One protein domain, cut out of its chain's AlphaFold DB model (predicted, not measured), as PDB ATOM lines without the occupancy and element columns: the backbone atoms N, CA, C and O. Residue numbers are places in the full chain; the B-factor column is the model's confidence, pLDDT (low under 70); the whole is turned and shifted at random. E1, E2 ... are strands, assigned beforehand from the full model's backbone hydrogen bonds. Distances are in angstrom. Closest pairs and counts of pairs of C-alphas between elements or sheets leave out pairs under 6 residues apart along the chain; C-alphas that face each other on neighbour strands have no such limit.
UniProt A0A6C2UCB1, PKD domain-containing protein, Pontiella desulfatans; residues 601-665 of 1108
ATOM      1  N   ALA A 601     166.772 225.967 182.258       97.62
ATOM      2  CA  ALA A 601     167.015 227.402 182.390       97.62
ATOM      3  C   ALA A 601     168.063 227.908 181.384       97.62
ATOM      4  O   ALA A 601     168.977 227.179 180.994       97.62
ATOM      5  N   SER A 602     167.958 229.182 181.001       97.00
ATOM      6  CA  SER A 602     168.984 229.924 180.262       97.00
ATOM      7  C   SER A 602     169.036 231.384 180.719       97.00
ATOM      8  O   SER A 602     168.036 232.098 180.615       97.00
ATOM      9  N   LEU A 603     170.208 231.820 181.186       95.94
ATOM     10  CA  LEU A 603     170.505 233.202 181.571       95.94
ATOM     11  C   LEU A 603     170.734 234.090 180.338       95.94
ATOM     12  O   LEU A 603     171.358 233.671 179.364       95.94
ATOM     13  N   SER A 604     170.254 235.328 180.417       93.44
ATOM     14  CA  SER A 604     170.469 236.409 179.463       93.44
ATOM     15  C   SER A 604     170.876 237.674 180.223       93.44
ATOM     16  O   SER A 604     170.062 238.283 180.922       93.44
ATOM     17  N   ALA A 605     172.144 238.061 180.068       90.12
ATOM     18  CA  ALA A 605     172.744 239.268 180.634       90.12
ATOM     19  C   ALA A 605     173.707 239.917 179.613       90.12
ATOM     20  O   ALA A 605     174.234 239.211 178.742       90.12
ATOM     21  N   PRO A 606     173.999 241.228 179.692       90.06
ATOM     22  CA  PRO A 606     175.051 241.843 178.881       90.06
ATOM     23  C   PRO A 606     176.437 241.273 179.222       90.06
ATOM     24  O   PRO A 606     176.721 240.952 180.370       90.06
ATOM     25  N   SER A 607     177.331 241.150 178.236       89.56
ATOM     26  CA  SER A 607     178.714 240.689 178.482       89.56
ATOM     27  C   SER A 607     179.649 241.797 178.977       89.56
ATOM     28  O   SER A 607     180.690 241.498 179.555       89.56
ATOM     29  N   ASN A 608     179.287 243.060 178.734       88.00
ATOM     30  CA  ASN A 608     179.974 244.248 179.236       88.00
ATOM     31  C   ASN A 608     178.911 245.193 179.807       88.00
ATOM     32  O   ASN A 608     177.862 245.368 179.182       88.00
ATOM     33  N   ILE A 609     179.184 245.767 180.974       84.88
ATOM     34  CA  ILE A 609     178.292 246.620 181.767       84.88
ATOM     35  C   ILE A 609     179.127 247.821 182.238       84.88
ATOM     36  O   ILE A 609     180.310 247.659 182.526       84.88
ATOM     37  N   ALA A 610     178.562 249.027 182.298       77.50
ATOM     38  CA  ALA A 610     179.253 250.164 182.913       77.50
ATOM     39  C   ALA A 610     179.011 250.171 184.432       77.50
ATOM     40  O   ALA A 610     177.954 249.733 184.890       77.50
ATOM     41  N   VAL A 611     179.976 250.660 185.217       75.12
ATOM     42  CA  VAL A 611     179.753 250.908 186.656       75.12
ATOM     43  C   VAL A 611     178.516 251.777 186.884       75.12
ATOM     44  O   VAL A 611     178.153 252.580 186.022       75.12
ATOM     45  N   GLN A 612     177.871 251.601 188.041       65.75
ATOM     46  CA  GLN A 612     176.734 252.418 188.486       65.75
ATOM     47  C   GLN A 612     175.588 252.481 187.443       65.75
ATOM     48  O   GLN A 612     174.881 253.473 187.339       65.75
ATOM     49  N   THR A 613     175.420 251.430 186.625       70.06
ATOM     50  CA  THR A 613     174.382 251.352 185.583       70.06
ATOM     51  C   THR A 613     173.409 250.216 185.880       70.06
ATOM     52  O   THR A 613     173.761 249.039 185.746       70.06
ATOM     53  N   SER A 614     172.170 250.568 186.235       71.44
ATOM     54  CA  SER A 614     171.064 249.618 186.425       71.44
ATOM     55  C   SER A 614     170.893 248.718 185.195       71.44
ATOM     56  O   SER A 614     170.596 249.179 184.092       71.44
ATOM     57  N   THR A 615     171.132 247.420 185.375       80.31
ATOM     58  CA  THR A 615     171.174 246.423 184.305       80.31
ATOM     59  C   THR A 615     170.157 245.321 184.560       80.31
ATOM     60  O   THR A 615     170.242 244.601 185.554       80.31
ATOM     61  N   LEU A 616     169.223 245.142 183.622       82.19
ATOM     62  CA  LEU A 616     168.259 244.046 183.655       82.19
ATOM     63  C   LEU A 616     168.948 242.702 183.363       82.19
ATOM     64  O   LEU A 616     169.503 242.481 182.282       82.19
ATOM     65  N   LEU A 617     168.852 241.788 184.320       89.44
ATOM     66  CA  LEU A 617     169.244 240.388 184.220       89.44
ATOM     67  C   LEU A 617     167.980 239.538 184.093       89.44
ATOM     68  O   LEU A 617     166.982 239.803 184.761       89.44
ATOM     69  N   SER A 618     167.999 238.506 183.247       95.06
ATOM     70  CA  SER A 618     166.811 237.670 183.014       95.06
ATOM     71  C   SER A 618     167.155 236.200 182.803       95.06
ATOM     72  O   SER A 618     168.133 235.867 182.136       95.06
ATOM     73  N   VAL A 619     166.333 235.305 183.345       97.62
ATOM     74  CA  VAL A 619     166.388 233.862 183.093       97.62
ATOM     75  C   VAL A 619     165.091 233.433 182.425       97.62
ATOM     76  O   VAL A 619     164.002 233.604 182.963       97.62
ATOM     77  N   SER A 620     165.208 232.823 181.247       97.00
ATOM     78  CA  SER A 620     164.115 232.033 180.679       97.00
ATOM     79  C   SER A 620     164.210 230.619 181.235       97.00
ATOM     80  O   SER A 620     165.213 229.946 180.998       97.00
ATOM     81  N   ALA A 621     163.190 230.179 181.970       97.00
ATOM     82  CA  ALA A 621     163.118 228.837 182.535       97.00
ATOM     83  C   ALA A 621     161.790 228.142 182.216       97.00
ATOM     84  O   ALA A 621     160.775 228.789 181.952       97.00
ATOM     85  N   SER A 622     161.813 226.811 182.237       96.12
ATOM     86  CA  SER A 622     160.629 225.962 182.121       96.12
ATOM     87  C   SER A 622     160.845 224.610 182.788       96.12
ATOM     88  O   SER A 622     161.897 223.987 182.610       96.12
ATOM     89  N   ASP A 623     159.821 224.145 183.489       95.56
ATOM     90  CA  ASP A 623     159.735 222.797 184.042       95.56
ATOM     91  C   ASP A 623     158.916 221.849 183.137       95.56
ATOM     92  O   ASP A 623     158.131 222.319 182.304       95.56
ATOM     93  N   ALA A 624     159.120 220.528 183.245       94.44
ATOM     94  CA  ALA A 624     158.481 219.542 182.365       94.44
ATOM     95  C   ALA A 624     157.287 218.787 182.981       94.44
ATOM     96  O   ALA A 624     156.436 218.328 182.210       94.44
ATOM     97  N   ASP A 625     157.176 218.681 184.310       92.69
ATOM     98  CA  ASP A 625     155.949 218.247 184.996       92.69
ATOM     99  C   ASP A 625     155.024 219.416 185.397       92.69
ATOM    100  O   ASP A 625     153.819 219.212 185.577       92.69
ATOM    101  N   GLY A 626     155.533 220.648 185.339       91.44
ATOM    102  CA  GLY A 626     154.773 221.897 185.381       91.44
ATOM    103  C   GLY A 626     154.799 222.603 186.733       91.44
ATOM    104  O   GLY A 626     153.831 223.293 187.059       91.44
ATOM    105  N   ASP A 627     155.861 222.406 187.514       93.56
ATOM    106  CA  ASP A 627     155.983 222.971 188.855       93.56
ATOM    107  C   ASP A 627     156.281 224.477 188.888       93.56
ATOM    108  O   ASP A 627     156.732 225.095 187.919       93.56
ATOM    109  N   GLU A 628     155.984 225.079 190.041       94.94
ATOM    110  CA  GLU A 628     156.294 226.474 190.341       94.94
ATOM    111  C   GLU A 628     157.796 226.637 190.605       94.94
ATOM    112  O   GLU A 628     158.413 225.801 191.266       94.94
ATOM    113  N   LEU A 629     158.391 227.707 190.067       97.75
ATOM    114  CA  LEU A 629     159.841 227.887 190.046       97.75
ATOM    115  C   LEU A 629     160.304 229.027 190.949       97.75
ATOM    116  O   LEU A 629     159.806 230.148 190.849       97.75
ATOM    117  N   ALA A 630     161.318 228.734 191.760       98.00
ATOM    118  CA  ALA A 630     162.074 229.699 192.547       98.00
ATOM    119  C   ALA A 630     163.400 230.067 191.852       98.00
ATOM    120  O   ALA A 630     163.968 229.257 191.115       98.00
ATOM    121  N   TYR A 631     163.882 231.291 192.080       97.75
ATOM    122  CA  TYR A 631     165.017 231.918 191.396       97.75
ATOM    123  C   TYR A 631     165.962 232.574 192.411       97.75
ATOM    124  O   TYR A 631     165.830 233.759 192.720       97.75
ATOM    125  N   TYR A 632     166.935 231.820 192.918       96.50
ATOM    126  CA  TYR A 632     168.024 232.382 193.722       96.50
ATOM    127  C   TYR A 632     169.059 233.032 192.802       96.50
ATOM    128  O   TYR A 632     169.566 232.371 191.893       96.50
ATOM    129  N   TRP A 633     169.390 234.304 193.026       93.31
ATOM    130  CA  TRP A 633     170.394 235.035 192.250       93.31
ATOM    131  C   TRP A 633     171.623 235.383 193.085       93.31
ATOM    132  O   TRP A 633     171.516 235.776 194.240       93.31
ATOM    133  N   ASP A 634     172.778 235.316 192.432       91.06
ATOM    134  CA  ASP A 634     174.088 235.713 192.937       91.06
ATOM    135  C   ASP A 634     174.766 236.582 191.863       91.06
ATOM    136  O   ASP A 634     175.016 236.131 190.742       91.06
ATOM    137  N   THR A 635     175.016 237.849 192.184       85.75
ATOM    138  CA  THR A 635     175.659 238.845 191.305       85.75
ATOM    139  C   THR A 635     177.096 239.175 191.720       85.75
ATOM    140  O   THR A 635     177.708 240.075 191.136       85.75
ATOM    141  N   GLY A 636     177.653 238.444 192.694       79.19
ATOM    142  CA  GLY A 636     178.989 238.670 193.252       79.19
ATOM    143  C   GLY A 636     179.102 239.842 194.238       79.19
ATOM    144  O   GLY A 636     180.208 240.142 194.673       79.19
ATOM    145  N   ASP A 637     177.990 240.493 194.592       73.06
ATOM    146  CA  ASP A 637     177.935 241.608 195.557       73.06
ATOM    147  C   ASP A 637     177.558 241.175 196.989       73.06
ATOM    148  O   ASP A 637     177.613 241.984 197.908       73.06
ATOM    149  N   GLY A 638     177.210 239.898 197.189       76.88
ATOM    150  CA  GLY A 638     176.827 239.336 198.489       76.88
ATOM    151  C   GLY A 638     175.389 239.631 198.933       76.88
ATOM    152  O   GLY A 638     175.000 239.169 200.001       76.88
ATOM    153  N   LEU A 639     174.595 240.355 198.135       78.12
ATOM    154  CA  LEU A 639     173.261 240.820 198.524       78.12
ATOM    155  C   LEU A 639     172.142 239.855 198.105       78.12
ATOM    156  O   LEU A 639     172.148 239.309 196.998       78.12
ATOM    157  N   VAL A 640     171.122 239.702 198.950       82.75
ATOM    158  CA  VAL A 640     169.954 238.850 198.680       82.75
ATOM    159  C   VAL A 640     169.009 239.557 197.714       82.75
ATOM    160  O   VAL A 640     168.488 240.639 197.986       82.75
ATOM    161  N   LYS A 641     168.764 238.918 196.568       83.12
ATOM    162  CA  LYS A 641     167.934 239.458 195.483       83.12
ATOM    163  C   LYS A 641     166.494 238.928 195.544       83.12
ATOM    164  O   LYS A 641     166.258 237.886 196.153       83.12
ATOM    165  N   PRO A 642     165.523 239.592 194.889       84.88
ATOM    166  CA  PRO A 642     164.157 239.084 194.788       84.88
ATOM    167  C   PRO A 642     164.077 237.713 194.103       84.88
ATOM    168  O   PRO A 642     164.768 237.460 193.113       84.88
ATOM    169  N   ASN A 643     163.162 236.867 194.582       89.88
ATOM    170  CA  ASN A 643     162.798 235.596 193.959       89.88
ATOM    171  C   ASN A 643     162.011 235.838 192.652       89.88
ATOM    172  O   ASN A 643     160.783 235.784 192.625       89.88
ATOM    173  N   ALA A 644     162.714 236.169 191.567       90.12
ATOM    174  CA  ALA A 644     162.097 236.540 190.298       90.12
ATOM    175  C   ALA A 644     162.893 236.046 189.083       90.12
ATOM    176  O   ALA A 644     164.122 236.051 189.069       90.12
ATOM    177  N   ALA A 645     162.187 235.716 187.998       91.88
ATOM    178  CA  ALA A 645     162.797 235.336 186.718       91.88
ATOM    179  C   ALA A 645     163.576 236.482 186.035       91.88
ATOM    180  O   ALA A 645     164.247 236.273 185.022       91.88
ATOM    181  N   SER A 646     163.478 237.714 186.534       89.00
ATOM    182  CA  SER A 646     164.291 238.854 186.106       89.00
ATOM    183  C   SER A 646     164.481 239.828 187.264       89.00
ATOM    184  O   SER A 646     163.546 240.050 188.032       89.00
ATOM    185  N   ILE A 647     165.678 240.403 187.375       82.06
ATOM    186  CA  ILE A 647     166.066 241.370 188.412       82.06
ATOM    187  C   ILE A 647     166.890 242.500 187.788       82.06
ATOM    188  O   ILE A 647     167.538 242.296 186.761       82.06
ATOM    189  N   SER A 648     166.918 243.667 188.426       77.50
ATOM    190  CA  SER A 648     167.898 244.713 188.114       77.50
ATOM    191  C   SER A 648     169.104 244.585 189.043       77.50
ATOM    192  O   SER A 648     168.942 244.347 190.239       77.50
ATOM    193  N   ALA A 649     170.308 244.747 188.499       77.12
ATOM    194  CA  ALA A 649     171.556 244.768 189.254       77.12
ATOM    195  C   ALA A 649     172.510 245.832 188.698       77.12
ATOM    196  O   ALA A 649     172.455 246.172 187.517       77.12
ATOM    197  N   ALA A 650     173.389 246.341 189.550       74.44
ATOM    198  CA  ALA A 650     174.423 247.311 189.217       74.44
ATOM    199  C   ALA A 650     175.644 247.064 190.118       74.44
ATOM    200  O   ALA A 650     175.561 246.318 191.091       74.44
ATOM    201  N   TRP A 651     176.788 247.654 189.765       76.38
ATOM    202  CA  TRP A 651     178.061 247.422 190.449       76.38
ATOM    203  C   TRP A 651     178.791 248.745 190.685       76.38
ATOM    204  O   TRP A 651     178.915 249.563 189.770       76.38
ATOM    205  N   LEU A 652     179.295 248.921 191.908       62.97
ATOM    206  CA  LEU A 652     180.033 250.107 192.364       62.97
ATOM    207  C   LEU A 652     181.354 250.316 191.605       62.97
ATOM    208  O   LEU A 652     181.738 251.446 191.304       62.97
ATOM    209  N   SER A 653     182.040 249.217 191.288       66.12
ATOM    210  CA  SER A 653     183.413 249.181 190.788       66.12
ATOM    211  C   SER A 653     183.561 248.354 189.510       66.12
ATOM    212  O   SER A 653     182.734 247.495 189.191       66.12
ATOM    213  N   GLY A 654     184.626 248.639 188.756       73.31
ATOM    214  CA  GLY A 654     185.021 247.840 187.598       73.31
ATOM    215  C   GLY A 654     185.583 246.476 188.009       73.31
ATOM    216  O   GLY A 654     185.975 246.263 189.158       73.31
ATOM    217  N   GLY A 655     185.583 245.520 187.080       78.19
ATOM    218  CA  GLY A 655     186.059 244.166 187.338       78.19
ATOM    219  C   GLY A 655     185.450 243.100 186.431       78.19
ATOM    220  O   GLY A 655     184.898 243.366 185.365       78.19
ATOM    221  N   THR A 656     185.575 241.842 186.848       84.00
ATOM    222  CA  THR A 656     185.012 240.679 186.145       84.00
ATOM    223  C   THR A 656     184.207 239.842 187.126       84.00
ATOM    224  O   THR A 656     184.776 239.098 187.923       84.00
ATOM    225  N   ASN A 657     182.883 239.955 187.049       84.25
ATOM    226  CA  ASN A 657     181.949 239.295 187.956       84.25
ATOM    227  C   ASN A 657     181.333 238.069 187.275       84.25
ATOM    228  O   ASN A 657     181.145 238.050 186.059       84.25
ATOM    229  N   THR A 658     181.016 237.025 188.039       90.31
ATOM    230  CA  THR A 658     180.275 235.864 187.521       90.31
ATOM    231  C   THR A 658     178.881 235.873 188.112       90.31
ATOM    232  O   THR A 658     178.679 235.427 189.233       90.31
ATOM    233  N   ILE A 659     177.928 236.377 187.334       93.44
ATOM    234  CA  ILE A 659     176.510 236.327 187.678       93.44
ATOM    235  C   ILE A 659     176.062 234.871 187.590       93.44
ATOM    236  O   ILE A 659     176.395 234.171 186.626       93.44
ATOM    237  N   SER A 660     175.265 234.414 188.549       95.75
ATOM    238  CA  SER A 660     174.546 233.155 188.436       95.75
ATOM    239  C   SER A 660     173.127 233.226 188.986       95.75
ATOM    240  O   SER A 660     172.797 234.063 189.821       95.75
ATOM    241  N   CYS A 661     172.282 232.332 188.487       97.38
ATOM    242  CA  CYS A 661     170.961 232.077 189.031       97.38
ATOM    243  C   CYS A 661     170.782 230.566 189.190       97.38
ATOM    244  O   CYS A 661     171.105 229.804 188.273       97.38
ATOM    245  N   VAL A 662     170.291 230.132 190.349       97.69
ATOM    246  CA  VAL A 662     169.824 228.766 190.588       97.69
ATOM    247  C   VAL A 662     168.307 228.777 190.484       97.69
ATOM    248  O   VAL A 662     167.630 229.374 191.317       97.69
ATOM    249  N   VAL A 663     167.786 228.101 189.463       98.44
ATOM    250  CA  VAL A 663     166.349 227.851 189.326       98.44
ATOM    251  C   VAL A 663     166.016 226.544 190.039       98.44
ATOM    252  O   VAL A 663     166.701 225.546 189.798       98.44
ATOM    253  N   SER A 664     164.982 226.524 190.883       98.06
ATOM    254  CA  SER A 664     164.514 225.318 191.581       98.06
ATOM    255  C   SER A 664     163.022 225.063 191.393       98.06
ATOM    256  O   SER A 664     162.240 226.003 191.338       98.06
ATOM    257  N   ASP A 665     162.651 223.784 191.367       96.75
ATOM    258  CA  ASP A 665     161.276 223.264 191.465       96.75
ATOM    259  C   ASP A 665     160.721 223.219 192.905       96.75
ATOM    260  O   ASP A 665     159.613 222.735 193.143       96.75
TER     261      ASP A 665
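AT A GLANCE: This is residues 601 to 665 of the 1108 residues of the protein "PKD domain-containing protein" of Pontiella desulfatans (UniProt A0A6C2UCB1). This is a small, narrow sandwich: a sheet of three strands, E1, E3 and E5, lies face to face with a two-stranded sheet, E4 and E6, and the strands of the one run at 28 degrees to those of the other. The long axis runs from the turn at Asp 625, between E3 and E4, to the turn at Ser 653, between E5 and E6, while short E2 lies well away from the middle. The printed part has 65 residues with six named strands, E1 to E6 in order along the chain, and no named helix; its class is all strand. The sheets have the orders E1 - E3 - E5 and E4 - E6, both antiparallel. The whole is only just compact, close to loose, with a radius of gyration of the C-alphas of 12.6 A, and its spans of 41 by 21 by 16 A only just make it a rod.

IN THESE COORDINATES: Find C-alpha 601 at (167.015, 227.402, 182.390); E1 runs from there to residue 604, 10.1 A. Next come E2, residues 608 to 610, 7.0 A, and E3, residues 615 to 622, 23.1 A. Look for C-alpha 630 at (162.074, 229.699, 192.547), where E4 begins; it runs to residue 634, 13.4 A. E5 holds residues 646 to 649, 9.9 A. E6, the longest strand, runs from residue 655 over 28.9 A to C-alpha 664 at (164.514, 225.318, 191.581).

HOW THE PARTS SIT: Begin with E1, antiparallel to E3 at 160 degrees; look for N 602 and O 620, 2.8 A apart and within hydrogen-bond range. E3 has staggered pairing: its residues 618 to 621 pair with E1, and its residues 615 to 618 with E5. E3 and E5 are antiparallel at 156 degrees, with N 617 and O 647 at 2.8 A. E1 and E5 are the edge strands. In the other sheet E4 and E6 are antiparallel at 164 degrees, with N 662 and O 632 at 2.8 A. Between the sheets, the closest C-alphas of E1 and E6 are those of Ala 601 and Val 663, 7.0 A apart. E2 pairs with no named strand; its closest C-alpha pair with E3 is Ile 609 and Thr 615, 7.6 A, and it is apart from E6.

THE WHOLE: The C-alphas of Asp 625 and Ser 653 are the two farthest apart, 41.8 A. The printed part has no cut. The link E4 to E5, 11 residues, is long. The mean pLDDT of the printed part is 87.2; residues 612, 652 and 653 are under 70.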